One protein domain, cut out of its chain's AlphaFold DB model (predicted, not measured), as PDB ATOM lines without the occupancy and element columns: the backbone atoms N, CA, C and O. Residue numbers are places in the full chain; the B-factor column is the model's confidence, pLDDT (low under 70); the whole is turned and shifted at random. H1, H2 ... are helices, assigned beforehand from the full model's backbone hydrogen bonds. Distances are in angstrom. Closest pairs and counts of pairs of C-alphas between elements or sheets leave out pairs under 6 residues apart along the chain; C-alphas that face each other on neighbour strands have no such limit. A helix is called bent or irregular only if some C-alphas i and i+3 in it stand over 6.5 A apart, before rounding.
ATOM      1  N   SER A 222      24.056 127.570  76.644       98.06
ATOM      2  CA  SER A 222      24.892 126.461  77.113       98.06
ATOM      3  C   SER A 222      25.684 126.865  78.354       98.06
ATOM      4  O   SER A 222      25.629 126.158  79.357       98.06
ATOM      5  N   ASP A 223      26.344 128.027  78.325       97.88
ATOM      6  CA  ASP A 223      27.128 128.513  79.467       97.88
ATOM      7  C   ASP A 223      26.248 128.744  80.694       97.88
ATOM      8  O   ASP A 223      26.641 128.416  81.813       97.88
ATOM      9  N   LEU A 224      25.042 129.288  80.490       97.62
ATOM     10  CA  LEU A 224      24.092 129.534  81.572       97.62
ATOM     11  C   LEU A 224      23.559 128.226  82.174       97.62
ATOM     12  O   LEU A 224      23.439 128.106  83.390       97.62
ATOM     13  N   VAL A 225      23.267 127.225  81.340       98.00
ATOM     14  CA  VAL A 225      22.853 125.895  81.810       98.00
ATOM     15  C   VAL A 225      23.981 125.208  82.581       98.00
ATOM     16  O   VAL A 225      23.721 124.593  83.620       98.00
ATOM     17  N   ASP A 226      25.220 125.307  82.103       96.75
ATOM     18  CA  ASP A 226      26.390 124.762  82.792       96.75
ATOM     19  C   ASP A 226      26.619 125.461  84.131       96.75
ATOM     20  O   ASP A 226      26.903 124.799  85.131       96.75
ATOM     21  N   ASP A 227      26.441 126.781  84.175       95.19
ATOM     22  CA  ASP A 227      26.521 127.560  85.404       95.19
ATOM     23  C   ASP A 227      25.463 127.136  86.427       95.19
ATOM     24  O   ASP A 227      25.795 126.773  87.559       95.19
ATOM     25  N   TRP A 228      24.196 127.067  86.016       96.12
ATOM     26  CA  TRP A 228      23.125 126.595  86.887       96.12
ATOM     27  C   TRP A 228      23.372 125.172  87.382       96.12
ATOM     28  O   TRP A 228      23.205 124.911  88.570       96.12
ATOM     29  N   THR A 229      23.858 124.279  86.514       95.56
ATOM     30  CA  THR A 229      24.149 122.878  86.865       95.56
ATOM     31  C   THR A 229      25.173 122.758  88.001       95.56
ATOM     32  O   THR A 229      25.120 121.796  88.769       95.56
ATOM     33  N   ARG A 230      26.085 123.729  88.160       91.75
ATOM     34  CA  ARG A 230      27.060 123.742  89.268       91.75
ATOM     35  C   ARG A 230      26.419 123.997  90.629       91.75
ATOM     36  O   ARG A 230      26.986 123.586  91.637       91.75
ATOM     37  N   THR A 231      25.276 124.679  90.664       86.12
ATOM     38  CA  THR A 231      24.591 125.060  91.909       86.12
ATOM     39  C   THR A 231      23.389 124.170  92.211       86.12
ATOM     40  O   THR A 231      23.154 123.826  93.366       86.12
ATOM     41  N   SER A 232      22.648 123.752  91.184       90.69
ATOM     42  CA  SER A 232      21.482 122.878  91.301       90.69
ATOM     43  C   SER A 232      21.284 122.073  90.014       90.69
ATOM     44  O   SER A 232      21.509 122.602  88.924       90.69
ATOM     45  N   PRO A 233      20.786 120.823  90.082       95.00
ATOM     46  CA  PRO A 233      20.355 120.104  88.889       95.00
ATOM     47  C   PRO A 233      19.337 120.929  88.088       95.00
ATOM     48  O   PRO A 233      18.321 121.366  88.631       95.00
ATOM     49  N   VAL A 234      19.625 121.151  86.803       98.12
ATOM     50  CA  VAL A 234      18.715 121.834  85.868       98.12
ATOM     51  C   VAL A 234      17.694 120.814  85.349       98.12
ATOM     52  O   VAL A 234      18.133 119.798  84.800       98.12
ATOM     53  N   PRO A 235      16.373 121.065  85.471       98.38
ATOM     54  CA  PRO A 235      15.343 120.173  84.942       98.38
ATOM     55  C   PRO A 235      15.527 119.912  83.448       98.38
ATOM     56  O   PRO A 235      15.857 120.831  82.691       98.38
ATOM     57  N   GLU A 236      15.275 118.676  83.013       98.25
ATOM     58  CA  GLU A 236      15.556 118.256  81.635       98.25
ATOM     59  C   GLU A 236      14.799 119.110  80.614       98.25
ATOM     60  O   GLU A 236      15.394 119.559  79.642       98.25
ATOM     61  N   LEU A 237      13.526 119.432  80.863       98.50
ATOM     62  CA  LEU A 237      12.758 120.322  79.992       98.50
ATOM     63  C   LEU A 237      13.416 121.701  79.801       98.50
ATOM     64  O   LEU A 237      13.467 122.201  78.678       98.50
ATOM     65  N   ILE A 238      13.947 122.310  80.870       98.44
ATOM     66  CA  ILE A 238      14.651 123.599  80.776       98.44
ATOM     67  C   ILE A 238      15.928 123.441  79.959       98.44
ATOM     68  O   ILE A 238      16.184 124.250  79.066       98.44
ATOM     69  N   ARG A 239      16.703 122.384  80.229       98.38
ATOM     70  CA  ARG A 239      17.925 122.072  79.485       98.38
ATOM     71  C   ARG A 239      17.634 121.908  77.993       98.38
ATOM     72  O   ARG A 239      18.288 122.575  77.194       98.38
ATOM     73  N   SER A 240      16.645 121.091  77.616       98.12
ATOM     74  CA  SER A 240      16.287 120.876  76.207       98.12
ATOM     75  C   SER A 240      15.888 122.197  75.537       98.12
ATOM     76  O   SER A 240      16.459 122.558  74.512       98.12
ATOM     77  N   ILE A 241      14.987 122.977  76.154       98.25
ATOM     78  CA  ILE A 241      14.509 124.246  75.579       98.25
ATOM     79  C   ILE A 241      15.654 125.232  75.358       98.25
ATOM     80  O   ILE A 241      15.748 125.822  74.280       98.25
ATOM     81  N   MET A 242      16.510 125.420  76.365       98.25
ATOM     82  CA  MET A 242      17.628 126.367  76.322       98.25
ATOM     83  C   MET A 242      18.633 126.009  75.221       98.25
ATOM     84  O   MET A 242      19.085 126.893  74.491       98.25
ATOM     85  N   LEU A 243      18.952 124.721  75.068       97.62
ATOM     86  CA  LEU A 243      19.892 124.248  74.049       97.62
ATOM     87  C   LEU A 243      19.293 124.284  72.635       97.62
ATOM     88  O   LEU A 243      19.993 124.623  71.684       97.62
ATOM     89  N   GLU A 244      18.001 123.992  72.482       97.38
ATOM     90  CA  GLU A 244      17.316 124.001  71.182       97.38
ATOM     91  C   GLU A 244      17.005 125.420  70.676       97.38
ATOM     92  O   GLU A 244      16.995 125.662  69.467       97.38
ATOM     93  N   ASN A 245      16.749 126.371  71.582       96.81
ATOM     94  CA  ASN A 245      16.266 127.709  71.225       96.81
ATOM     95  C   ASN A 245      17.316 128.823  71.369       96.81
ATOM     96  O   ASN A 245      16.979 129.971  71.085       96.81
ATOM     97  N   GLY A 246      18.563 128.517  71.750       96.88
ATOM     98  CA  GLY A 246      19.621 129.516  71.981       96.88
ATOM     99  C   GLY A 246      19.768 130.543  70.851       96.88
ATOM    100  O   GLY A 246      19.706 131.748  71.092       96.88
ATOM    101  N   GLU A 247      19.841 130.060  69.608       97.38
ATOM    102  CA  GLU A 247      19.966 130.879  68.387       97.38
ATOM    103  C   GLU A 247      18.628 131.191  67.701       97.38
ATOM    104  O   GLU A 247      18.570 131.863  66.670       97.38
ATOM    105  N   THR A 248      17.514 130.677  68.227       96.81
ATOM    106  CA  THR A 248      16.220 130.863  67.571       96.81
ATOM    107  C   THR A 248      15.774 132.313  67.706       96.81
ATOM    108  O   THR A 248      15.631 132.836  68.808       96.81
ATOM    109  N   SER A 249      15.472 132.953  66.571       96.81
ATOM    110  CA  SER A 249      14.967 134.326  66.577       96.81
ATOM    111  C   SER A 249      13.646 134.434  67.346       96.81
ATOM    112  O   SER A 249      12.628 133.857  66.948       96.81
ATOM    113  N   LEU A 250      13.621 135.257  68.393       95.31
ATOM    114  CA  LEU A 250      12.449 135.499  69.239       95.31
ATOM    115  C   LEU A 250      11.341 136.261  68.502       95.31
ATOM    116  O   LEU A 250      10.172 136.197  68.890       95.31
ATOM    117  N   ARG A 251      11.666 136.918  67.382       95.12
ATOM    118  CA  ARG A 251      10.688 137.572  66.499       95.12
ATOM    119  C   ARG A 251       9.853 136.571  65.692       95.12
ATOM    120  O   ARG A 251       8.760 136.922  65.243       95.12
ATOM    121  N   SER A 252      10.353 135.348  65.495       92.25
ATOM    122  CA  SER A 252       9.748 134.357  64.593       92.25
ATOM    123  C   SER A 252       8.431 133.773  65.111       92.25
ATOM    124  O   SER A 252       7.557 133.421  64.315       92.25
ATOM    125  N   LYS A 253       8.247 133.707  66.435       92.50
ATOM    126  CA  LYS A 253       7.082 133.081  67.066       92.50
ATOM    127  C   LYS A 253       6.243 134.113  67.809       92.50
ATOM    128  O   LYS A 253       6.751 135.007  68.481       92.50
ATOM    129  N   ARG A 254       4.915 133.989  67.711       91.81
ATOM    130  CA  ARG A 254       3.976 134.956  68.308       91.81
ATOM    131  C   ARG A 254       4.158 135.088  69.822       91.81
ATOM    132  O   ARG A 254       3.999 136.183  70.345       91.81
ATOM    133  N   HIS A 255       4.431 133.990  70.520       91.44
ATOM    134  CA  HIS A 255       4.488 133.971  71.981       91.44
ATOM    135  C   HIS A 255       5.776 134.539  72.575       91.44
ATOM    136  O   HIS A 255       5.746 134.989  73.717       91.44
ATOM    137  N   THR A 256       6.847 134.610  71.787       93.88
ATOM    138  CA  THR A 256       8.126 135.242  72.147       93.88
ATOM    139  C   THR A 256       8.288 136.644  71.561       93.88
ATOM    140  O   THR A 256       9.177 137.376  71.978       93.88
ATOM    141  N   LYS A 257       7.417 137.057  70.628       92.88
ATOM    142  CA  LYS A 257       7.557 138.296  69.845       92.88
ATOM    143  C   LYS A 257       7.685 139.576  70.678       92.88
ATOM    144  O   LYS A 257       8.329 140.513  70.220       92.88
ATOM    145  N   TYR A 258       7.093 139.627  71.870       91.75
ATOM    146  CA  TYR A 258       7.274 140.763  72.784       91.75
ATOM    147  C   TYR A 258       8.757 140.997  73.116       91.75
ATOM    148  O   TYR A 258       9.193 142.138  73.169       91.75
ATOM    149  N   PHE A 259       9.540 139.921  73.218       93.69
ATOM    150  CA  PHE A 259      10.979 139.930  73.479       93.69
ATOM    151  C   PHE A 259      11.815 139.937  72.190       93.69
ATOM    152  O   PHE A 259      12.979 139.562  72.193       93.69
ATOM    153  N   ALA A 260      11.253 140.352  71.049       93.38
ATOM    154  CA  ALA A 260      11.990 140.392  69.782       93.38
ATOM    155  C   ALA A 260      13.181 141.369  69.785       93.38
ATOM    156  O   ALA A 260      14.002 141.298  68.875       93.38
ATOM    157  N   PHE A 261      13.249 142.274  70.765       90.06
ATOM    158  CA  PHE A 261      14.379 143.177  70.984       90.06
ATOM    159  C   PHE A 261      15.613 142.467  71.570       90.06
ATOM    160  O   PHE A 261      16.699 143.016  71.495       90.06
ATOM    161  N   TRP A 262      15.472 141.242  72.093       93.69
ATOM    162  CA  TRP A 262      16.609 140.377  72.452       93.69
ATOM    163  C   TRP A 262      17.260 139.713  71.234       93.69
ATOM    164  O   TRP A 262      18.342 139.159  71.354       93.69
ATOM    165  N   GLU A 263      16.591 139.727  70.076       94.81
ATOM    166  CA  GLU A 263      16.929 138.948  68.878       94.81
ATOM    167  C   GLU A 263      16.864 137.426  69.086       94.81
ATOM    168  O   GLU A 263      15.957 136.790  68.539       94.81
ATOM    169  N   SER A 264      17.760 136.860  69.896       97.12
ATOM    170  CA  SER A 264      17.826 135.459  70.334       97.12
ATOM    171  C   SER A 264      18.227 135.380  71.817       97.12
ATOM    172  O   SER A 264      18.554 136.390  72.440       97.12
ATOM    173  N   LEU A 265      18.187 134.188  72.422       97.75
ATOM    174  CA  LEU A 265      18.646 134.032  73.809       97.75
ATOM    175  C   LEU A 265      20.165 134.223  73.916       97.75
ATOM    176  O   LEU A 265      20.621 134.889  74.839       97.75
ATOM    177  N   ASN A 266      20.933 133.675  72.971       98.00
ATOM    178  CA  ASN A 266      22.391 133.805  72.959       98.00
ATOM    179  C   ASN A 266      22.833 135.247  72.705       98.00
ATOM    180  O   ASN A 266      23.671 135.740  73.445       98.00
ATOM    181  N   ALA A 267      22.219 135.955  71.751       94.94
ATOM    182  CA  ALA A 267      22.545 137.360  71.491       94.94
ATOM    183  C   ALA A 267      22.357 138.228  72.746       94.94
ATOM    184  O   ALA A 267      23.190 139.073  73.070       94.94
ATOM    185  N   HIS A 268      21.286 137.980  73.503       94.81
ATOM    186  CA  HIS A 268      21.042 138.719  74.734       94.81
ATOM    187  C   HIS A 268      21.971 138.301  75.886       94.81
ATOM    188  O   HIS A 268      22.407 139.150  76.662       94.81
ATOM    189  N   LEU A 269      22.300 137.011  76.005       96.44
ATOM    190  CA  LEU A 269      23.249 136.524  77.011       96.44
ATOM    191  C   LEU A 269      24.684 136.978  76.729       96.44
ATOM    192  O   LEU A 269      25.403 137.243  77.683       96.44
ATOM    193  N   ASP A 270      25.082 137.140  75.472       93.81
ATOM    194  CA  ASP A 270      26.392 137.688  75.108       93.81
ATOM    195  C   ASP A 270      26.620 139.074  75.734       93.81
ATOM    196  O   ASP A 270      27.668 139.333  76.332       93.81
ATOM    197  N   CYS A 271      25.578 139.912  75.724       91.00
ATOM    198  CA  CYS A 271      25.597 141.237  76.342       91.00
ATOM    199  C   CYS A 271      25.394 141.193  77.866       91.00
ATOM    200  O   CYS A 271      26.122 141.836  78.619       91.00
ATOM    201  N   PHE A 272      24.383 140.456  78.342       95.06
ATOM    202  CA  PHE A 272      23.867 140.604  79.710       95.06
ATOM    203  C   PHE A 272      24.133 139.412  80.633       95.06
ATOM    204  O   PHE A 272      23.882 139.490  81.837       95.06
ATOM    205  N   GLY A 273      24.660 138.303  80.114       95.38
ATOM    206  CA  GLY A 273      24.856 137.057  80.859       95.38
ATOM    207  C   GLY A 273      25.828 137.186  82.034       95.38
ATOM    208  O   GLY A 273      25.695 136.467  83.025       95.38
ATOM    209  N   GLN A 274      26.730 138.172  81.999       93.75
ATOM    210  CA  GLN A 274      27.597 138.532  83.128       93.75
ATOM    211  C   GLN A 274      26.816 138.855  84.416       93.75
ATOM    212  O   GLN A 274      27.321 138.622  85.512       93.75
ATOM    213  N   LEU A 275      25.561 139.310  84.321       95.19
ATOM    214  CA  LEU A 275      24.720 139.618  85.485       95.19
ATOM    215  C   LEU A 275      24.369 138.393  86.342       95.19
ATOM    216  O   LEU A 275      23.989 138.559  87.503       95.19
ATOM    217  N   TYR A 276      24.518 137.179  85.805       94.94
ATOM    218  CA  TYR A 276      24.367 135.938  86.570       94.94
ATOM    219  C   TYR A 276      25.595 135.603  87.423       94.94
ATOM    220  O   TYR A 276      25.495 134.777  88.327       94.94
ATOM    221  N   ARG A 277      26.752 136.229  87.172       92.88
ATOM    222  CA  ARG A 277      27.975 135.911  87.910       92.88
ATOM    223  C   ARG A 277      27.984 136.532  89.309       92.88
ATOM    224  O   ARG A 277      27.598 137.699  89.465       92.88
ATOM    225  N   PRO A 335      20.161 141.847  87.269       93.88
ATOM    226  CA  PRO A 335      20.033 140.388  87.305       93.88
ATOM    227  C   PRO A 335      18.580 139.903  87.423       93.88
ATOM    228  O   PRO A 335      18.183 138.939  86.770       93.88
ATOM    229  N   VAL A 336      17.760 140.595  88.221       94.56
ATOM    230  CA  VAL A 336      16.361 140.215  88.468       94.56
ATOM    231  C   VAL A 336      15.496 140.469  87.241       94.56
ATOM    232  O   VAL A 336      14.729 139.587  86.862       94.56
ATOM    233  N   THR A 337      15.612 141.632  86.591       93.81
ATOM    234  CA  THR A 337      14.809 141.928  85.392       93.81
ATOM    235  C   THR A 337      15.212 141.057  84.206       93.81
ATOM    236  O   THR A 337      14.335 140.612  83.467       93.81
ATOM    237  N   LEU A 338      16.502 140.732  84.073       95.62
ATOM    238  CA  LEU A 338      17.005 139.818  83.043       95.62
ATOM    239  C   LEU A 338      16.384 138.431  83.210       95.62
ATOM    240  O   LEU A 338      15.818 137.863  82.274       95.62
ATOM    241  N   HIS A 339      16.455 137.890  84.426       97.25
ATOM    242  CA  HIS A 339      15.936 136.560  84.699       97.25
ATOM    243  C   HIS A 339      14.406 136.506  84.632       97.25
ATOM    244  O   HIS A 339      13.837 135.530  84.152       97.25
ATOM    245  N   LEU A 340      13.722 137.574  85.050       95.94
ATOM    246  CA  LEU A 340      12.272 137.697  84.934       95.94
ATOM    247  C   LEU A 340      11.794 137.586  83.477       95.94
ATOM    248  O   LEU A 340      10.801 136.907  83.197       95.94
ATOM    249  N   ASP A 341      12.487 138.242  82.550       95.88
ATOM    250  CA  ASP A 341      12.172 138.176  81.123       95.88
ATOM    251  C   ASP A 341      12.492 136.801  80.538       95.88
ATOM    252  O   ASP A 341      11.659 136.235  79.822       95.88
ATOM    253  N   LEU A 342      13.614 136.197  80.944       97.69
ATOM    254  CA  LEU A 342      13.942 134.817  80.591       97.69
ATOM    255  C   LEU A 342      12.850 133.840  81.056       97.69
ATOM    256  O   LEU A 342      12.397 133.012  80.265       97.69
ATOM    257  N   CYS A 343      12.346 133.976  82.289       97.56
ATOM    258  CA  CYS A 343      11.211 133.190  82.783       97.56
ATOM    259  C   CYS A 343       9.990 133.327  81.869       97.56
ATOM    260  O   CYS A 343       9.368 132.326  81.519       97.56
ATOM    261  N   CYS A 344       9.656 134.546  81.437       96.25
ATOM    262  CA  CYS A 344       8.499 134.780  80.571       96.25
ATOM    263  C   CYS A 344       8.640 134.102  79.197       96.25
ATOM    264  O   CYS A 344       7.666 133.555  78.661       96.25
ATOM    265  N   ILE A 345       9.848 134.128  78.627       96.88
ATOM    266  CA  ILE A 345      10.166 133.450  77.365       96.88
ATOM    267  C   ILE A 345      10.029 131.935  77.545       96.88
ATOM    268  O   ILE A 345       9.278 131.294  76.806       96.88
ATOM    269  N   LEU A 346      10.687 131.368  78.559       97.50
ATOM    270  CA  LEU A 346      10.719 129.924  78.787       97.50
ATOM    271  C   LEU A 346       9.344 129.362  79.163       97.50
ATOM    272  O   LEU A 346       8.957 128.326  78.631       97.50
ATOM    273  N   PHE A 347       8.553 130.057  79.986       96.25
ATOM    274  CA  PHE A 347       7.171 129.657  80.294       96.25
ATOM    275  C   PHE A 347       6.310 129.595  79.033       96.25
ATOM    276  O   PHE A 347       5.506 128.678  78.858       96.25
ATOM    277  N   SER A 348       6.490 130.565  78.137       95.12
ATOM    278  CA  SER A 348       5.752 130.619  76.880       95.12
ATOM    279  C   SER A 348       6.140 129.473  75.942       95.12
ATOM    280  O   SER A 348       5.252 128.864  75.346       95.12
ATOM    281  N   ILE A 349       7.434 129.154  75.830       96.25
ATOM    282  CA  ILE A 349       7.924 128.036  75.008       96.25
ATOM    283  C   ILE A 349       7.465 126.693  75.595       96.25
ATOM    284  O   ILE A 349       6.870 125.898  74.870       96.25
ATOM    285  N   MET A 350       7.639 126.473  76.906       96.12
ATOM    286  CA  MET A 350       7.208 125.248  77.596       96.12
ATOM    287  C   MET A 350       5.742 124.917  77.315       96.12
ATOM    288  O   MET A 350       5.409 123.799  76.941       96.12
ATOM    289  N   GLU A 351       4.847 125.891  77.456       94.06
ATOM    290  CA  GLU A 351       3.413 125.612  77.368       94.06
ATOM    291  C   GLU A 351       2.848 125.528  75.958       94.06
ATOM    292  O   GLU A 351       1.785 124.935  75.761       94.06
ATOM    293  N   ILE A 352       3.494 126.178  74.995       94.00
ATOM    294  CA  ILE A 352       2.980 126.266  73.627       94.00
ATOM    295  C   ILE A 352       3.665 125.242  72.735       94.00
ATOM    296  O   ILE A 352       2.993 124.611  71.921       94.00
ATOM    297  N   GLU A 353       4.976 125.086  72.877       95.56
ATOM    298  CA  GLU A 353       5.787 124.237  72.008       95.56
ATOM    299  C   GLU A 353       6.038 122.861  72.606       95.56
ATOM    300  O   GLU A 353       6.084 121.899  71.850       95.56
ATOM    301  N   HIS A 354       6.113 122.771  73.937       96.69
ATOM    302  CA  HIS A 354       6.314 121.517  74.670       96.69
ATOM    303  C   HIS A 354       5.089 121.138  75.510       96.69
ATOM    304  O   HIS A 354       5.188 120.659  76.645       96.69
ATOM    305  N   SER A 355       3.896 121.391  74.964       96.12
ATOM    306  CA  SER A 355       2.619 121.093  75.626       96.12
ATOM    307  C   SER A 355       2.407 119.596  75.897       96.12
ATOM    308  O   SER A 355       1.617 119.225  76.762       96.12
ATOM    309  N   GLU A 356       3.120 118.737  75.170       97.19
ATOM    310  CA  GLU A 356       3.159 117.287  75.337       97.19
ATOM    311  C   GLU A 356       3.971 116.829  76.557       97.19
ATOM    312  O   GLU A 356       3.728 115.727  77.039       97.19
ATOM    313  N   ARG A 357       4.863 117.679  77.089       97.25
ATOM    314  CA  ARG A 357       5.686 117.439  78.295       97.25
ATOM    315  C   ARG A 357       5.111 118.142  79.534       97.25
ATOM    316  O   ARG A 357       5.841 118.681  80.364       97.25
ATOM    317  N   ALA A 358       3.781 118.232  79.622       95.56
ATOM    318  CA  ALA A 358       3.078 119.026  80.638       95.56
ATOM    319  C   ALA A 358       3.347 118.581  82.088       95.56
ATOM    320  O   ALA A 358       3.221 119.381  83.014       95.56
ATOM    321  N   ASP A 359       3.710 117.319  82.292       96.69
ATOM    322  CA  ASP A 359       4.104 116.748  83.578       96.69
ATOM    323  C   ASP A 359       5.432 117.313  84.107       96.69
ATOM    324  O   ASP A 359       5.602 117.429  85.319       96.69
ATOM    325  N   GLU A 360       6.322 117.765  83.220       98.00
ATOM    326  CA  GLU A 360       7.609 118.379  83.577       98.00
ATOM    327  C   GLU A 360       7.503 119.893  83.849       98.00
ATOM    328  O   GLU A 360       8.415 120.503  84.416       98.00
ATOM    329  N   HIS A 361       6.384 120.532  83.479       97.12
ATOM    330  CA  HIS A 361       6.228 121.991  83.575       97.12
ATOM    331  C   HIS A 361       6.326 122.495  85.014       97.12
ATOM    332  O   HIS A 361       6.893 123.558  85.251       97.12
ATOM    333  N   LEU A 362       5.778 121.756  85.982       97.19
ATOM    334  CA  LEU A 362       5.775 122.175  87.386       97.19
ATOM    335  C   LEU A 362       7.200 122.299  87.940       97.19
ATOM    336  O   LEU A 362       7.540 123.311  88.554       97.19
ATOM    337  N   GLU A 363       8.028 121.283  87.703       97.81
ATOM    338  CA  GLU A 363       9.425 121.261  88.138       97.81
ATOM    339  C   GLU A 363      10.228 122.374  87.456       97.81
ATOM    340  O   GLU A 363      10.910 123.154  88.125       97.81
ATOM    341  N   ALA A 364      10.073 122.505  86.139       98.12
ATOM    342  CA  ALA A 364      10.748 123.511  85.332       98.12
ATOM    343  C   ALA A 364      10.412 124.952  85.769       98.12
ATOM    344  O   ALA A 364      11.311 125.773  85.968       98.12
ATOM    345  N   LYS A 365       9.127 125.260  85.988       97.94
ATOM    346  CA  LYS A 365       8.683 126.572  86.487       97.94
ATOM    347  C   LYS A 365       9.223 126.861  87.883       97.94
ATOM    348  O   LYS A 365       9.695 127.968  88.139       97.94
ATOM    349  N   ARG A 366       9.166 125.871  88.780       97.69
ATOM    350  CA  ARG A 366       9.662 126.009  90.153       97.69
ATOM    351  C   ARG A 366      11.155 126.316  90.174       97.69
ATOM    352  O   ARG A 366      11.565 127.226  90.883       97.69
ATOM    353  N   PHE A 367      11.944 125.605  89.371       98.06
ATOM    354  CA  PHE A 367      13.377 125.846  89.227       98.06
ATOM    355  C   PHE A 367      13.684 127.300  88.827       98.06
ATOM    356  O   PHE A 367      14.456 127.972  89.509       98.06
ATOM    357  N   LEU A 368      13.018 127.812  87.787       98.06
ATOM    358  CA  LEU A 368      13.201 129.190  87.318       98.06
ATOM    359  C   LEU A 368      12.809 130.229  88.388       98.06
ATOM    360  O   LEU A 368      13.555 131.163  88.669       98.06
ATOM    361  N   ILE A 369      11.668 130.047  89.058       97.62
ATOM    362  CA  ILE A 369      11.230 130.973  90.117       97.62
ATOM    363  C   ILE A 369      12.187 130.939  91.324       97.62
ATOM    364  O   ILE A 369      12.461 131.980  91.921       97.62
ATOM    365  N   CYS A 370      12.754 129.780  91.667       96.50
ATOM    366  CA  CYS A 370      13.760 129.673  92.728       96.50
ATOM    367  C   CYS A 370      15.041 130.466  92.415       96.50
ATOM    368  O   CYS A 370      15.603 131.101  93.316       96.50
ATOM    369  N   ILE A 371      15.496 130.470  91.156       96.56
ATOM    370  CA  ILE A 371      16.625 131.313  90.731       96.56
ATOM    371  C   ILE A 371      16.244 132.789  90.863       96.56
ATOM    372  O   ILE A 371      16.995 133.555  91.466       96.56
ATOM    373  N   LEU A 372      15.048 133.178  90.406       96.12
ATOM    374  CA  LEU A 372      14.554 134.550  90.552       96.12
ATOM    375  C   LEU A 372      14.559 135.020  92.014       96.12
ATOM    376  O   LEU A 372      14.983 136.136  92.303       96.12
ATOM    377  N   PHE A 373      14.130 134.165  92.948       95.12
ATOM    378  CA  PHE A 373      14.154 134.468  94.382       95.12
ATOM    379  C   PHE A 373      15.570 134.592  94.933       95.12
ATOM    380  O   PHE A 373      15.820 135.447  95.780       95.12
ATOM    381  N   THR A 374      16.499 133.763  94.458       93.62
ATOM    382  CA  THR A 374      17.916 133.864  94.832       93.62
ATOM    383  C   THR A 374      18.494 135.207  94.392       93.62
ATOM    384  O   THR A 374      19.054 135.922  95.220       93.62
ATOM    385  N   LEU A 375      18.254 135.605  93.139       93.75
ATOM    386  CA  LEU A 375      18.697 136.896  92.603       93.75
ATOM    387  C   LEU A 375      18.047 138.079  93.339       93.75
ATOM    388  O   LEU A 375      18.727 139.043  93.685       93.75
ATOM    389  N   ALA A 376      16.746 138.002  93.633       92.50
ATOM    390  CA  ALA A 376      16.043 139.039  94.388       92.50
ATOM    391  C   ALA A 376      16.542 139.152  95.837       92.50
ATOM    392  O   ALA A 376      16.563 140.251  96.388       92.50
ATOM    393  N   ARG A 377      16.964 138.040  96.453       91.19
ATOM    394  CA  ARG A 377      17.558 138.031  97.799       91.19
ATOM    395  C   ARG A 377      18.932 138.682  97.830       91.19
ATOM    396  O   ARG A 377      19.253 139.351  98.806       91.19
ATOM    397  N   GLU A 378      19.733 138.465  96.796       84.88
ATOM    398  CA  GLU A 378      21.057 139.079  96.672       84.88
ATOM    399  C   GLU A 378      20.947 140.596  96.438       84.88
ATOM    400  O   GLU A 378      21.759 141.368  96.946       84.88
ATOM    401  N   TYR A 379      19.890 141.033  95.745       81.44
ATOM    402  CA  TYR A 379      19.672 142.431  95.378       81.44
ATOM    403  C   TYR A 379      18.266 142.927  95.758       81.44
ATOM    404  O   TYR A 379      17.478 143.283  94.887       81.44
ATOM    405  N   PRO A 380      17.899 143.012  97.046       78.06
ATOM    406  CA  PRO A 380      16.562 143.450  97.420       78.06
ATOM    407  C   PRO A 380      16.384 144.932  97.067       78.06
ATOM    408  O   PRO A 380      17.002 145.810  97.672       78.06
ATOM    409  N   LYS A 381      15.530 145.234  96.083       79.75
ATOM    410  CA  LYS A 381      15.124 146.609  95.777       79.75
ATOM    411  C   LYS A 381      13.626 146.726  95.591       79.75
ATOM    412  O   LYS A 381      13.030 146.158  94.683       79.75
ATOM    413  N   GLU A 382      13.040 147.608  96.381       68.88
ATOM    414  CA  GLU A 382      11.635 148.002  96.257       68.88
ATOM    415  C   GLU A 382      11.354 148.704  94.917       68.88
ATOM    416  O   GLU A 382      10.229 148.710  94.418       68.88
ATOM    417  N   THR A 383      12.398 149.234  94.270       70.94
ATOM    418  CA  THR A 383      12.301 149.948  92.996       70.94
ATOM    419  C   THR A 383      12.124 149.042  91.782       70.94
ATOM    420  O   THR A 383      11.929 149.579  90.695       70.94
ATOM    421  N   TYR A 384      12.157 147.706  91.906       79.00
ATOM    422  CA  TYR A 384      11.877 146.825  90.760       79.00
ATOM    423  C   TYR A 384      10.525 147.128  90.114       79.00
ATOM    424  O   TYR A 384      10.383 147.050  88.895       79.00
ATOM    425  N   ALA A 385       9.557 147.581  90.914       71.12
ATOM    426  CA  ALA A 385       8.263 148.002  90.412       71.12
ATOM    427  C   ALA A 385       8.319 149.207  89.456       71.12
ATOM    428  O   ALA A 385       7.450 149.332  88.599       71.12
ATOM    429  N   ARG A 386       9.336 150.070  89.570       71.19
ATOM    430  CA  ARG A 386       9.537 151.213  88.665       71.19
ATOM    431  C   ARG A 386      10.186 150.799  87.337       71.19
ATOM    432  O   ARG A 386      10.055 151.525  86.362       71.19
ATOM    433  N   LEU A 387      10.859 149.645  87.298       79.00
ATOM    434  CA  LEU A 387      11.552 149.130  86.107       79.00
ATOM    435  C   LEU A 387      10.660 148.252  85.224       79.00
ATOM    436  O   LEU A 387      10.953 148.043  84.052       79.00
ATOM    437  N   ILE A 388       9.582 147.709  85.789       85.94
ATOM    438  CA  ILE A 388       8.634 146.864  85.066       85.94
ATOM    439  C   ILE A 388       7.503 147.737  84.524       85.94
ATOM    440  O   ILE A 388       6.843 148.462  85.270       85.94
ATOM    441  N   SER A 389       7.260 147.621  83.220       83.31
ATOM    442  CA  SER A 389       6.237 148.365  82.491       83.31
ATOM    443  C   SER A 389       4.818 148.141  83.035       83.31
ATOM    444  O   SER A 389       4.474 147.077  83.558       83.31
ATOM    445  N   ASP A 390       3.951 149.148  82.880       83.38
ATOM    446  CA  ASP A 390       2.577 149.121  83.408       83.38
ATOM    447  C   ASP A 390       1.711 147.984  82.848       83.38
ATOM    448  O   ASP A 390       0.836 147.444  83.534       83.38
ATOM    449  N   ASP A 391       1.968 147.570  81.608       85.44
ATOM    450  CA  ASP A 391       1.295 146.437  80.970       85.44
ATOM    451  C   ASP A 391       1.637 145.085  81.630       85.44
ATOM    452  O   ASP A 391       0.894 144.114  81.455       85.44
ATOM    453  N   ARG A 392       2.679 145.043  82.473       89.38
ATOM    454  CA  ARG A 392       3.107 143.900  83.294       89.38
ATOM    455  C   ARG A 392       2.832 144.106  84.792       89.38
ATOM    456  O   ARG A 392       3.513 143.524  85.634       89.38
ATOM    457  N   HIS A 393       1.796 144.884  85.137       88.81
ATOM    458  CA  HIS A 393       1.421 145.197  86.529       88.81
ATOM    459  C   HIS A 393       1.310 143.979  87.466       88.81
ATOM    460  O   HIS A 393       1.682 144.095  88.626       88.81
ATOM    461  N   GLU A 394       0.830 142.832  86.975       91.44
ATOM    462  CA  GLU A 394       0.662 141.601  87.768       91.44
ATOM    463  C   GLU A 394       2.010 141.047  88.255       91.44
ATOM    464  O   GLU A 394       2.170 140.784  89.443       91.44
ATOM    465  N   ILE A 395       3.012 140.957  87.368       92.88
ATOM    466  CA  ILE A 395       4.378 140.572  87.761       92.88
ATOM    467  C   ILE A 395       4.977 141.620  88.694       92.88
ATOM    468  O   ILE A 395       5.647 141.275  89.661       92.88
ATOM    469  N   ARG A 396       4.766 142.902  88.392       91.50
ATOM    470  CA  ARG A 396       5.299 144.006  89.190       91.50
ATOM    471  C   ARG A 396       4.812 143.958  90.639       91.50
ATOM    472  O   ARG A 396       5.622 144.099  91.551       91.50
ATOM    473  N   GLU A 397       3.511 143.779  90.846       91.44
ATOM    474  CA  GLU A 397       2.916 143.673  92.181       91.44
ATOM    475  C   GLU A 397       3.439 142.432  92.908       91.44
ATOM    476  O   GLU A 397       3.903 142.528  94.046       91.44
ATOM    477  N   TRP A 398       3.456 141.290  92.215       94.81
ATOM    478  CA  TRP A 398       3.987 140.041  92.748       94.81
ATOM    479  C   TRP A 398       5.457 140.163  93.171       94.81
ATOM    480  O   TRP A 398       5.795 139.823  94.301       94.81
ATOM    481  N   LEU A 399       6.328 140.726  92.327       93.81
ATOM    482  CA  LEU A 399       7.744 140.918  92.650       93.81
ATOM    483  C   LEU A 399       7.931 141.891  93.823       93.81
ATOM    484  O   LEU A 399       8.802 141.678  94.666       93.81
ATOM    485  N   GLY A 400       7.087 142.922  93.928       91.50
ATOM    486  CA  GLY A 400       7.056 143.801  95.097       91.50
ATOM    487  C   GLY A 400       6.742 143.043  96.392       91.50
ATOM    488  O   GLY A 400       7.383 143.283  97.417       91.50
ATOM    489  N   ASN A 401       5.809 142.089  96.348       93.06
ATOM    490  CA  ASN A 401       5.495 141.226  97.488       93.06
ATOM    491  C   ASN A 401       6.627 140.235  97.788       93.06
ATOM    492  O   ASN A 401       6.929 140.006  98.958       93.06
ATOM    493  N   VAL A 402       7.301 139.707  96.760       94.00
ATOM    494  CA  VAL A 402       8.490 138.853  96.922       94.00
ATOM    495  C   VAL A 402       9.573 139.593  97.694       94.00
ATOM    496  O   VAL A 402      10.027 139.078  98.710       94.00
ATOM    497  N   VAL A 403       9.935 140.814  97.278       91.88
ATOM    498  CA  VAL A 403      10.971 141.621  97.949       91.88
ATOM    499  C   VAL A 403      10.624 141.867  99.419       91.88
ATOM    500  O   VAL A 403      11.476 141.677 100.285       91.88
ATOM    501  N   LYS A 404       9.364 142.207  99.721       91.25
ATOM    502  CA  LYS A 404       8.884 142.400 101.103       91.25
ATOM    503  C   LYS A 404       8.930 141.119 101.944       91.25
ATOM    504  O   LYS A 404       9.084 141.198 103.158       91.25
ATOM    505  N   SER A 405       8.826 139.958 101.302       93.69
ATOM    506  CA  SER A 405       8.731 138.649 101.955       93.69
ATOM    507  C   SER A 405      10.061 137.889 102.003       93.69
ATOM    508  O   SER A 405      10.087 136.756 102.470       93.69
ATOM    509  N   LEU A 406      11.189 138.466 101.554       90.50
ATOM    510  CA  LEU A 406      12.480 137.757 101.444       90.50
ATOM    511  C   LEU A 406      12.992 137.134 102.762       90.50
ATOM    512  O   LEU A 406      13.796 136.200 102.715       90.50
ATOM    513  N   GLY A 407      12.510 137.613 103.916       87.69
ATOM    514  CA  GLY A 407      12.787 137.067 105.251       87.69
ATOM    515  C   GLY A 407      11.751 136.068 105.794       87.69
ATOM    516  O   GLY A 407      11.936 135.555 106.894       87.69
ATOM    517  N   ASN A 408      10.671 135.781 105.060       92.69
ATOM    518  CA  ASN A 408       9.572 134.919 105.495       92.69
ATOM    519  C   ASN A 408       9.346 133.762 104.510       92.69
ATOM    520  O   ASN A 408       8.644 133.886 103.508       92.69
ATOM    521  N   THR A 409       9.910 132.594 104.826       91.75
ATOM    522  CA  THR A 409       9.849 131.402 103.963       91.75
ATOM    523  C   THR A 409       8.422 130.980 103.616       91.75
ATOM    524  O   THR A 409       8.163 130.623 102.472       91.75
ATOM    525  N   LYS A 410       7.474 131.063 104.560       93.12
ATOM    526  CA  LYS A 410       6.083 130.643 104.311       93.12
ATOM    527  C   LYS A 410       5.379 131.550 103.304       93.12
ATOM    528  O   LYS A 410       4.609 131.065 102.480       93.12
ATOM    529  N   GLU A 411       5.629 132.854 103.381       94.69
ATOM    530  CA  GLU A 411       5.090 133.819 102.418       94.69
ATOM    531  C   GLU A 411       5.738 133.642 101.043       94.69
ATOM    532  O   GLU A 411       5.031 133.640 100.037       94.69
ATOM    533  N   LEU A 412       7.053 133.398 100.988       94.19
ATOM    534  CA  LEU A 412       7.741 133.093  99.730       94.19
ATOM    535  C   LEU A 412       7.215 131.817  99.069       94.19
ATOM    536  O   LEU A 412       7.012 131.815  97.858       94.19
ATOM    537  N   ASP A 413       6.955 130.755  99.833       94.81
ATOM    538  CA  ASP A 413       6.374 129.518  99.298       94.81
ATOM    539  C   ASP A 413       4.977 129.765  98.708       94.81
ATOM    540  O   ASP A 413       4.652 129.253  97.634       94.81
ATOM    541  N   ALA A 414       4.160 130.595  99.366       96.75
ATOM    542  CA  ALA A 414       2.850 130.982  98.851       96.75
ATOM    543  C   ALA A 414       2.961 131.797  97.550       96.75
ATOM    544  O   ALA A 414       2.266 131.495  96.579       96.75
ATOM    545  N   LEU A 415       3.872 132.776  97.497       96.94
ATOM    546  CA  LEU A 415       4.133 133.591  96.303       96.94
ATOM    547  C   LEU A 415       4.712 132.761  95.149       96.94
ATOM    548  O   LEU A 415       4.406 133.017  93.985       96.94
ATOM    549  N   MET A 416       5.531 131.753  95.449       97.12
ATOM    550  CA  MET A 416       6.039 130.806  94.458       97.12
ATOM    551  C   MET A 416       4.901 129.991  93.851       97.12
ATOM    552  O   MET A 416       4.816 129.870  92.630       97.12
ATOM    553  N   GLN A 417       4.011 129.461  94.692       96.81
ATOM    554  CA  GLN A 417       2.866 128.692  94.223       96.81
ATOM    555  C   GLN A 417       1.917 129.558  93.383       96.81
ATOM    556  O   GLN A 417       1.473 129.124  92.323       96.81
ATOM    557  N   GLU A 418       1.680 130.807  93.794       96.62
ATOM    558  CA  GLU A 418       0.915 131.788  93.017       96.62
ATOM    559  C   GLU A 418       1.508 132.001  91.613       96.62
ATOM    560  O   GLU A 418       0.786 131.956  90.614       96.62
ATOM    561  N   ALA A 419       2.828 132.184  91.523       96.00
ATOM    562  CA  ALA A 419       3.537 132.358  90.259       96.00
ATOM    563  C   ALA A 419       3.445 131.126  89.342       96.00
ATOM    564  O   ALA A 419       3.247 131.267  88.133       96.00
ATOM    565  N   ILE A 420       3.565 129.923  89.911       95.06
ATOM    566  CA  ILE A 420       3.467 128.646  89.186       95.06
ATOM    567  C   ILE A 420       2.060 128.441  88.610       95.06
ATOM    568  O   ILE A 420       1.923 128.070  87.437       95.06
ATOM    569  N   ASP A 421       1.035 128.683  89.430       93.75
ATOM    570  CA  ASP A 421      -0.374 128.445  89.090       93.75
ATOM    571  C   ASP A 421      -0.968 129.544  88.202       93.75
ATOM    572  O   ASP A 421      -2.037 129.375  87.604       93.75
ATOM    573  N   SER A 422      -0.291 130.685  88.107       92.25
ATOM    574  CA  SER A 422      -0.759 131.812  87.321       92.25
ATOM    575  C   SER A 422      -0.779 131.499  85.815       92.25
ATOM    576  O   SER A 422       0.233 131.181  85.191       92.25
ATOM    577  N   GLU A 423      -1.926 131.756  85.182       87.19
ATOM    578  CA  GLU A 423      -2.096 131.667  83.724       87.19
ATOM    579  C   GLU A 423      -1.685 132.950  82.967       87.19
ATOM    580  O   GLU A 423      -1.812 132.995  81.736       87.19
ATOM    581  N   SER A 424      -1.253 134.011  83.664       87.19
ATOM    582  CA  SER A 424      -1.020 135.330  83.052       87.19
ATOM    583  C   SER A 424       0.249 136.072  83.443       87.19
ATOM    584  O   SER A 424       0.745 136.804  82.591       87.19
ATOM    585  N   MET A 425       0.758 135.890  84.658       89.81
ATOM    586  CA  MET A 425       1.914 136.603  85.196       89.81
ATOM    587  C   MET A 425       3.129 136.498  84.262       89.81
ATOM    588  O   MET A 425       3.489 137.481  83.635       89.81
ATOM    589  N   PHE A 426       3.690 135.307  84.047       91.12
ATOM    590  CA  PHE A 426       4.906 135.103  83.242       91.12
ATOM    591  C   PHE A 426       4.651 134.894  81.741       91.12
ATOM    592  O   PHE A 426       5.287 134.061  81.103       91.12
ATOM    593  N   TYR A 427       3.708 135.628  81.151       87.06
ATOM    594  CA  TYR A 427       3.503 135.589  79.699       87.06
ATOM    595  C   TYR A 427       3.601 136.980  79.110       87.06
ATOM    596  O   TYR A 427       3.217 137.970  79.734       87.06
ATOM    597  N   SER A 428       4.049 137.042  77.858       79.31
ATOM    598  CA  SER A 428       4.019 138.287  77.102       79.31
ATOM    599  C   SER A 428       2.598 138.881  77.094       79.31
ATOM    600  O   SER A 428       1.618 138.124  77.013       79.31
ATOM    601  N   PRO A 429       2.443 140.217  77.147       78.25
ATOM    602  CA  PRO A 429       1.133 140.881  77.146       78.25
ATOM    603  C   PRO A 429       0.187 140.388  76.031       78.25
ATOM    604  O   PRO A 429      -1.022 140.202  76.239       78.25
ATOM    605  N   ASP A 430       0.744 140.062  74.863       73.38
ATOM    606  CA  ASP A 430       0.026 139.516  73.703       73.38
ATOM    607  C   ASP A 430      -0.571 138.116  73.940       73.38
ATOM    608  O   ASP A 430      -1.652 137.775  73.427       73.38
ATOM    609  N   VAL A 431       0.117 137.287  74.726       76.00
ATOM    610  CA  VAL A 431      -0.313 135.931  75.092       76.00
ATOM    611  C   VAL A 431      -1.232 135.979  76.310       76.00
ATOM    612  O   VAL A 431      -2.325 135.396  76.278       76.00
ATOM    613  N   GLY A 432      -0.849 136.728  77.346       70.25
ATOM    614  CA  GLY A 432      -1.608 136.871  78.590       70.25
ATOM    615  C   GLY A 432      -3.015 137.425  78.357       70.25
ATOM    616  O   GLY A 432      -4.000 136.883  78.865       70.25
ATOM    617  N   SER A 433      -3.160 138.434  77.493       67.75
ATOM    618  CA  SER A 433      -4.471 138.986  77.112       67.75
ATOM    619  C   SER A 433      -5.379 137.950  76.428       67.75
ATOM    620  O   SER A 433      -6.585 137.879  76.698       67.75
ATOM    621  N   SER A 434      -4.806 137.085  75.587       64.75
ATOM    622  CA  SER A 434      -5.526 136.012  74.894       64.75
ATOM    623  C   SER A 434      -5.990 134.918  75.866       64.75
ATOM    624  O   SER A 434      -7.139 134.463  75.777       64.75
ATOM    625  N   LYS A 435      -5.144 134.535  76.831       65.62
ATOM    626  CA  LYS A 435      -5.491 133.579  77.895       65.62
ATOM    627  C   LYS A 435      -6.555 134.133  78.841       65.62
ATOM    628  O   LYS A 435      -7.593 133.490  79.004       65.62
ATOM    629  N   LYS A 436      -6.409 135.376  79.327       64.00
ATOM    630  CA  LYS A 436      -7.425 136.061  80.156       64.00
ATOM    631  C   LYS A 436      -8.796 136.092  79.468       64.00
ATOM    632  O   LYS A 436      -9.823 135.825  80.100       64.00
ATOM    633  N   ARG A 437      -8.847 136.353  78.153       59.25
ATOM    634  CA  ARG A 437     -10.101 136.300  77.369       59.25
ATOM    635  C   ARG A 437     -10.688 134.886  77.301       59.25
ATOM    636  O   ARG A 437     -11.903 134.732  77.454       59.25
ATOM    637  N   ARG A 438      -9.862 133.851  77.105       65.38
ATOM    638  CA  ARG A 438     -10.310 132.443  77.106       65.38
ATOM    639  C   ARG A 438     -10.831 132.009  78.479       65.38
ATOM    640  O   ARG A 438     -11.920 131.435  78.540       65.38
ATOM    641  N   ALA A 439     -10.135 132.350  79.563       63.69
ATOM    642  CA  ALA A 439     -10.552 132.061  80.934       63.69
ATOM    643  C   ALA A 439     -11.895 132.735  81.281       63.69
ATOM    644  O   ALA A 439     -12.826 132.062  81.736       63.69
ATOM    645  N   LYS A 440     -12.065 134.028  80.953       64.75
ATOM    646  CA  LYS A 440     -13.349 134.743  81.115       64.75
ATOM    647  C   LYS A 440     -14.483 134.084  80.323       64.75
ATOM    648  O   LYS A 440     -15.577 133.907  80.858       64.75
TER     649      LYS A 440
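AT A GLANCE: This is residues 222 to 277 and 335 to 440 of the 450 residues of the protein "Hypothetical protein" of Odontella aurita (UniProt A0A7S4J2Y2). A hairpin of the two longest helices, H5 and H6, makes the core, side by side and nearly parallel in line, and other helices pack round it. The hairpin of H8 and H9 packs on H6, and H2, from the hairpin of H1 and H2, crosses H5, while H4 meets H5 near its beginning and H10 lies at the edge of the body, touching no helix. The printed part has 162 residues with ten named helices, H1 to H10 in order along the chain, and no named strand; its class is all helix. It is compact, with a radius of gyration of the C-alphas of 15.0 A, and rounded, with spans of 42 by 38 by 31 A.

HOW THE PARTS SIT: H1, residues 222 to 231, and H2, residues 236 to 245, form a helical hairpin; they touch, with the closest C-alphas those of Ser 222 and Leu 243, 6.3 A apart, and run opposite ways at a shallow tilt of 22 degrees. H3, residues 257 to 262, touches no helix. H4, residues 265 to 276, is close to H3 but not clearly touching it, with the closest C-alphas those of Trp 262 and His 268, 5.3 A apart. H5, residues 335 to 353, only just touches H4, with 3 pairs of C-alphas within 8 A, the closest those of Leu 275 and Pro 335, 5.1 A apart. H2 touches residues 346 to 350 of H5, about perpendicular at 86 degrees, and the closest C-alphas, of Ile 241 and Leu 346, are 7.5 A apart. H6, residues 361 to 378, forms a helical hairpin with H5; they touch, run opposite ways at a shallow tilt of 6 degrees, and have their closest C-alphas at Val 336 and Leu 375, 5.8 A apart. H7, residues 384 to 387, touches H8, residues 390 to 404, with the closest C-alphas those of Ala 385 and Arg 396, 5.1 A apart. H8 touches H6 with residues 402 to 403 alone, at a steep tilt of 66 degrees; the closest C-alphas, of Ala 376 and Val 403, are 6.7 A apart. H9, residues 409 to 421, forms a helical hairpin with H8, with the C-alphas of Val 402 and Leu 412 closest at 6.5 A. H9 touches H6 with residues 416 to 420 alone, at a steep tilt of 44 degrees, and the closest C-alphas, of Lys 365 and Ile 420, are 6.2 A apart. H10, residues 429 to 440, is close to H3 but not clearly touching it, with the closest C-alphas those of Tyr 258 and Asp 430, 7.4 A apart. Every O i to N i+4 pair is within hydrogen-bond range in H2, H5, H6 and H9, against 5 of 6 in H1, 4 of 8 in H4, 9 of 11 in H8, 7 of 8 in H10 and 0 of 2 in H3, where 2 of 3 O i to N i+3 pairs are; H7 is too short for an i+4 pair.

IN THESE COORDINATES: H1 begins at C-alpha 222, (24.892, 126.461, 77.113). From first to last C-alpha H5 measures 26.4 A, H6 26.1 A, H8 20.0 A and H9 18.3 A. H5 begins at C-alpha 335, (20.033, 140.388, 87.305), and H10 ends at C-alpha 440, (-13.349, 134.743, 81.115). H3, H4 and H8 are irregular: C-alphas 258 and 261 are 7.7 A apart, 271 and 274 7.6 A, and 391 and 394 8.4 A.

THE WHOLE: The two C-alphas farthest apart are those of Arg 230 and Lys 440, 42.7 A. Residues 278 to 334 are cut out, and C-alphas 277 and 335 are 9.1 A apart across the cut. Of the links that are printed whole, the one from H2 to H3 is long, with 11 residues. The mean pLDDT of the printed part is 91.3; residue 382 and residues 433 to 440 are under 70.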